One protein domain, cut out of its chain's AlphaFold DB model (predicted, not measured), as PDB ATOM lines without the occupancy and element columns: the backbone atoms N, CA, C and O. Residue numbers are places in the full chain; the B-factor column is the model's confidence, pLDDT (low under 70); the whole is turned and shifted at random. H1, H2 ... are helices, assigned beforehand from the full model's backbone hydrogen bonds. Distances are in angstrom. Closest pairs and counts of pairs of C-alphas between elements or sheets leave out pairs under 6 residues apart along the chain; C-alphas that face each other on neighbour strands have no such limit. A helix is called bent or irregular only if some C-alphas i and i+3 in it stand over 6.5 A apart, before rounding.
ATOM      1  N   ALA A 288     289.900 413.987 351.891       96.62
ATOM      2  CA  ALA A 288     290.649 412.896 351.264       96.62
ATOM      3  C   ALA A 288     292.049 412.734 351.882       96.62
ATOM      4  O   ALA A 288     292.448 411.616 352.221       96.62
ATOM      5  N   VAL A 289     292.766 413.843 352.105       96.50
ATOM      6  CA  VAL A 289     294.073 413.838 352.786       96.50
ATOM      7  C   VAL A 289     293.938 413.299 354.210       96.50
ATOM      8  O   VAL A 289     294.706 412.418 354.606       96.50
ATOM      9  N   TRP A 290     292.941 413.779 354.960       95.88
ATOM     10  CA  TRP A 290     292.691 413.336 356.329       95.88
ATOM     11  C   TRP A 290     292.340 411.850 356.407       95.88
ATOM     12  O   TRP A 290     292.961 411.123 357.178       95.88
ATOM     13  N   ARG A 291     291.408 411.368 355.571       93.56
ATOM     14  CA  ARG A 291     291.056 409.938 355.490       93.56
ATOM     15  C   ARG A 291     292.294 409.086 355.207       93.56
ATOM     16  O   ARG A 291     292.517 408.091 355.890       93.56
ATOM     17  N   GLY A 292     293.149 409.512 354.273       91.25
ATOM     18  CA  GLY A 292     294.410 408.828 353.980       91.25
ATOM     19  C   GLY A 292     295.385 408.809 355.164       91.25
ATOM     20  O   GLY A 292     295.972 407.770 355.464       91.25
ATOM     21  N   TYR A 293     295.561 409.941 355.853       90.94
ATOM     22  CA  TYR A 293     296.377 410.018 357.070       90.94
ATOM     23  C   TYR A 293     295.839 409.095 358.167       90.94
ATOM     24  O   TYR A 293     296.599 408.311 358.735       90.94
ATOM     25  N   TRP A 294     294.533 409.156 358.430       91.19
ATOM     26  CA  TRP A 294     293.876 408.384 359.476       91.19
ATOM     27  C   TRP A 294     294.048 406.882 359.259       91.19
ATOM     28  O   TRP A 294     294.461 406.181 360.182       91.19
ATOM     29  N   ILE A 295     293.837 406.397 358.029       86.62
ATOM     30  CA  ILE A 295     294.064 404.991 357.659       86.62
ATOM     31  C   ILE A 295     295.521 404.585 357.927       86.62
ATOM     32  O   ILE A 295     295.761 403.570 358.579       86.62
ATOM     33  N   ARG A 296     296.501 405.387 357.487       84.69
ATOM     34  CA  ARG A 296     297.933 405.102 357.712       84.69
ATOM     35  C   ARG A 296     298.336 405.116 359.185       84.69
ATOM     36  O   ARG A 296     299.291 404.443 359.549       84.69
ATOM     37  N   LYS A 297     297.651 405.897 360.016       82.44
ATOM     38  CA  LYS A 297     297.938 405.988 361.449       82.44
ATOM     39  C   LYS A 297     297.280 404.872 362.257       82.44
ATOM     40  O   LYS A 297     297.870 404.417 363.229       82.44
ATOM     41  N   THR A 298     296.058 404.482 361.895       82.00
ATOM     42  CA  THR A 298     295.201 403.646 362.757       82.00
ATOM     43  C   THR A 298     294.974 402.233 362.235       82.00
ATOM     44  O   THR A 298     294.852 401.320 363.040       82.00
ATOM     45  N   GLN A 299     294.929 402.039 360.916       72.56
ATOM     46  CA  GLN A 299     294.539 400.765 360.299       72.56
ATOM     47  C   GLN A 299     295.719 400.056 359.614       72.56
ATOM     48  O   GLN A 299     295.794 398.832 359.633       72.56
ATOM     49  N   ILE A 300     296.667 400.797 359.024       65.75
ATOM     50  CA  ILE A 300     297.827 400.220 358.323       65.75
ATOM     51  C   ILE A 300     299.082 400.353 359.186       65.75
ATOM     52  O   ILE A 300     299.678 401.425 359.273       65.75
ATOM     53  N   ASN A 301     299.565 399.246 359.749       72.00
ATOM     54  CA  ASN A 301     300.892 399.210 360.359       72.00
ATOM     55  C   ASN A 301     301.968 399.065 359.268       72.00
ATOM     56  O   ASN A 301     302.411 397.967 358.932       72.00
ATOM     57  N   PHE A 302     302.380 400.193 358.684       72.31
ATOM     58  CA  PHE A 302     303.355 400.236 357.586       72.31
ATOM     59  C   PHE A 302     304.685 399.541 357.929       72.31
ATOM     60  O   PHE A 302     305.290 398.899 357.072       72.31
ATOM     61  N   LEU A 303     305.128 399.627 359.187       75.00
ATOM     62  CA  LEU A 303     306.329 398.943 359.669       75.00
ATOM     63  C   LEU A 303     306.154 397.420 359.655       75.00
ATOM     64  O   LEU A 303     307.056 396.719 359.198       75.00
ATOM     65  N   GLN A 304     305.003 396.912 360.104       78.69
ATOM     66  CA  GLN A 304     304.686 395.482 360.033       78.69
ATOM     67  C   GLN A 304     304.562 395.000 358.585       78.69
ATOM     68  O   GLN A 304     305.175 393.995 358.241       78.69
ATOM     69  N   LEU A 305     303.872 395.743 357.711       81.50
ATOM     70  CA  LEU A 305     303.756 395.395 356.290       81.50
ATOM     71  C   LEU A 305     305.128 395.347 355.600       81.50
ATOM     72  O   LEU A 305     305.425 394.422 354.848       81.50
ATOM     73  N   ARG A 306     305.997 396.322 355.885       84.00
ATOM     74  CA  ARG A 306     307.351 396.380 355.324       84.00
ATOM     75  C   ARG A 306     308.249 395.248 355.834       84.00
ATOM     76  O   ARG A 306     309.079 394.759 355.071       84.00
ATOM     77  N   ARG A 307     308.107 394.842 357.102       86.69
ATOM     78  CA  ARG A 307     308.800 393.661 357.650       86.69
ATOM     79  C   ARG A 307     308.315 392.385 356.970       86.69
ATOM     80  O   ARG A 307     309.135 391.653 356.436       86.69
ATOM     81  N   TRP A 308     307.000 392.199 356.882       88.44
ATOM     82  CA  TRP A 308     306.402 391.046 356.216       88.44
ATOM     83  C   TRP A 308     306.843 390.925 354.751       88.44
ATOM     84  O   TRP A 308     307.261 389.854 354.327       88.44
ATOM     85  N   LEU A 309     306.852 392.029 353.992       90.75
ATOM     86  CA  LEU A 309     307.347 392.028 352.610       90.75
ATOM     87  C   LEU A 309     308.816 391.599 352.519       90.75
ATOM     88  O   LEU A 309     309.156 390.791 351.660       90.75
ATOM     89  N   LYS A 310     309.689 392.103 353.403       93.88
ATOM     90  CA  LYS A 310     311.095 391.668 353.448       93.88
ATOM     91  C   LYS A 310     311.216 390.171 353.715       93.88
ATOM     92  O   LYS A 310     311.980 389.511 353.017       93.88
ATOM     93  N   ASP A 311     310.456 389.650 354.673       94.00
ATOM     94  CA  ASP A 311     310.479 388.225 355.013       94.00
ATOM     95  C   ASP A 311     310.003 387.361 353.839       94.00
ATOM     96  O   ASP A 311     310.619 386.341 353.532       94.00
ATOM     97  N   VAL A 312     308.950 387.791 353.134       92.81
ATOM     98  CA  VAL A 312     308.463 387.129 351.914       92.81
ATOM     99  C   VAL A 312     309.537 387.124 350.824       92.81
ATOM    100  O   VAL A 312     309.809 386.075 350.242       92.81
ATOM    101  N   TYR A 313     310.196 388.260 350.565       94.44
ATOM    102  CA  TYR A 313     311.264 388.330 349.561       94.44
ATOM    103  C   TYR A 313     312.483 387.480 349.935       94.44
ATOM    104  O   TYR A 313     313.033 386.816 349.059       94.44
ATOM    105  N   MET A 314     312.885 387.451 351.211       93.81
ATOM    106  CA  MET A 314     313.977 386.583 351.667       93.81
ATOM    107  C   MET A 314     313.641 385.105 351.472       93.81
ATOM    108  O   MET A 314     314.457 384.375 350.917       93.81
ATOM    109  N   LYS A 315     312.438 384.670 351.874       93.62
ATOM    110  CA  LYS A 315     311.995 383.281 351.681       93.62
ATOM    111  C   LYS A 315     311.925 382.900 350.206       93.62
ATOM    112  O   LYS A 315     312.307 381.790 349.842       93.62
ATOM    113  N   ASN A 316     311.473 383.812 349.345       93.31
ATOM    114  CA  ASN A 316     311.460 383.580 347.903       93.31
ATOM    115  C   ASN A 316     312.879 383.440 347.335       93.31
ATOM    116  O   ASN A 316     313.121 382.530 346.547       93.31
ATOM    117  N   ASP A 317     313.826 384.288 347.744       93.25
ATOM    118  CA  ASP A 317     315.224 384.187 347.305       93.25
ATOM    119  C   ASP A 317     315.899 382.901 347.811       93.25
ATOM    120  O   ASP A 317     316.604 382.227 347.061       93.25
ATOM    121  N   GLU A 318     315.630 382.504 349.057       92.44
ATOM    122  CA  GLU A 318     316.061 381.218 349.610       92.44
ATOM    123  C   GLU A 318     315.483 380.043 348.813       92.44
ATOM    124  O   GLU A 318     316.216 379.141 348.409       92.44
ATOM    125  N   THR A 319     314.186 380.083 348.506       89.75
ATOM    126  CA  THR A 319     313.517 379.061 347.691       89.75
ATOM    127  C   THR A 319     314.137 378.978 346.297       89.75
ATOM    128  O   THR A 319     314.441 377.884 345.827       89.75
ATOM    129  N   LEU A 320     314.412 380.117 345.654       89.25
ATOM    130  CA  LEU A 320     315.086 380.170 344.354       89.25
ATOM    131  C   LEU A 320     316.520 379.631 344.418       89.25
ATOM    132  O   LEU A 320     316.942 378.913 343.510       89.25
ATOM    133  N   LYS A 321     317.283 379.948 345.469       89.00
ATOM    134  CA  LYS A 321     318.625 379.386 345.698       89.00
ATOM    135  C   LYS A 321     318.568 377.876 345.901       89.00
ATOM    136  O   LYS A 321     319.368 377.166 345.295       89.00
ATOM    137  N   ASN A 322     317.610 377.390 346.685       87.44
ATOM    138  CA  ASN A 322     317.394 375.964 346.903       87.44
ATOM    139  C   ASN A 322     317.027 375.265 345.591       87.44
ATOM    140  O   ASN A 322     317.698 374.310 345.216       87.44
ATOM    141  N   MET A 323     316.065 375.788 344.827       87.56
ATOM    142  CA  MET A 323     315.716 375.270 343.497       87.56
ATOM    143  C   MET A 323     316.933 375.233 342.557       87.56
ATOM    144  O   MET A 323     317.184 374.213 341.921       87.56
ATOM    145  N   LYS A 324     317.757 376.291 342.522       84.19
ATOM    146  CA  LYS A 324     319.013 376.318 341.745       84.19
ATOM    147  C   LYS A 324     320.047 375.297 342.232       84.19
ATOM    148  O   LYS A 324     320.819 374.798 341.418       84.19
ATOM    149  N   LYS A 325     320.096 375.005 343.535       79.88
ATOM    150  CA  LYS A 325     320.980 373.987 344.117       79.88
ATOM    151  C   LYS A 325     320.554 372.587 343.680       79.88
ATOM    152  O   LYS A 325     321.406 371.851 343.209       79.88
ATOM    153  N   TYR A 326     319.257 372.274 343.738       74.75
ATOM    154  CA  TYR A 326     318.714 370.991 343.276       74.75
ATOM    155  C   TYR A 326     318.933 370.754 341.775       74.75
ATOM    156  O   TYR A 326     319.242 369.636 341.380       74.75
ATOM    157  N   VAL A 327     318.860 371.807 340.951       70.94
ATOM    158  CA  VAL A 327     319.157 371.744 339.506       70.94
ATOM    159  C   VAL A 327     320.650 371.510 339.203       70.94
ATOM    160  O   VAL A 327     320.967 371.021 338.130       70.94
ATOM    161  N   ARG A 328     321.574 371.849 340.117       59.78
ATOM    162  CA  ARG A 328     323.033 371.649 339.950       59.78
ATOM    163  C   ARG A 328     323.560 370.328 340.526       59.78
ATOM    164  O   ARG A 328     324.734 370.028 340.343       59.78
ATOM    165  N   THR A 329     322.745 369.611 341.298       56.91
ATOM    166  CA  THR A 329     323.084 368.315 341.921       56.91
ATOM    167  C   THR A 329     322.519 367.105 341.170       56.91
ATOM    168  O   THR A 329     322.722 365.978 341.616       56.91
ATOM    169  N   LEU A 330     321.813 367.345 340.064       49.34
ATOM    170  CA  LEU A 330     321.565 366.393 338.979       49.34
ATOM    171  C   LEU A 330     322.591 366.667 337.879       49.34
ATOM    172  O   LEU A 330     323.022 365.684 337.241       49.34
TER     173      LEU A 330
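AT A GLANCE: This is residues 288 to 330 of the 330 residues of the protein "Spermatogenesis-associated protein 17" of Camponotus floridanus (UniProt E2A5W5). A short helix and a much longer one, joined end to end through a tight link, make a wide L with no core: H1 is the short arm, and H2 runs away from the corner and makes most of the length. A short tail of two residues, 329 and 330, follows H2. The printed part has 43 residues with two named helices, H1 then H2, and no named strand; the class is all helix. The whole is extended, with a radius of gyration of the C-alphas of 18.1 A and spans of 58 by 16 by 8 A.

HOW THE PARTS SIT: H1, residues 288 to 298, and H2, residues 302 to 328, are close but not clearly touching, with 1 pair of C-alphas within 8 A. Their closest C-alphas, those of Arg 296 and Phe 302, are 7.3 A apart. Their lines are about perpendicular, but only just, at 70.5 degrees. Their centres are 30.8 A apart. In H1 and H2 every O i to N i+4 pair is within hydrogen-bond range.

IN THESE COORDINATES: H1 begins at C-alpha 288, at (290.649, 412.896, 351.264), and its first and last C-alphas are 15.4 A apart. Three residues, 299 to 301, form the tight link to H2. H2 begins at C-alpha 302, at (303.355, 400.236, 357.586), and ends at C-alpha 328, at (323.033, 371.649, 339.950), 38.9 A from first to last. Neither helix is bent or irregular.

THE WHOLE: The outline is a rod, and residues 288 to 330 stand free. The two C-alphas farthest apart, those of Trp 290 and Leu 330, are 57.8 A apart. The printed part has no cut and no long link, and Leu 330 is the chain's last residue. The mean pLDDT of the printed part is 84.2; residue 300 and residues 328 to 330 are under 70.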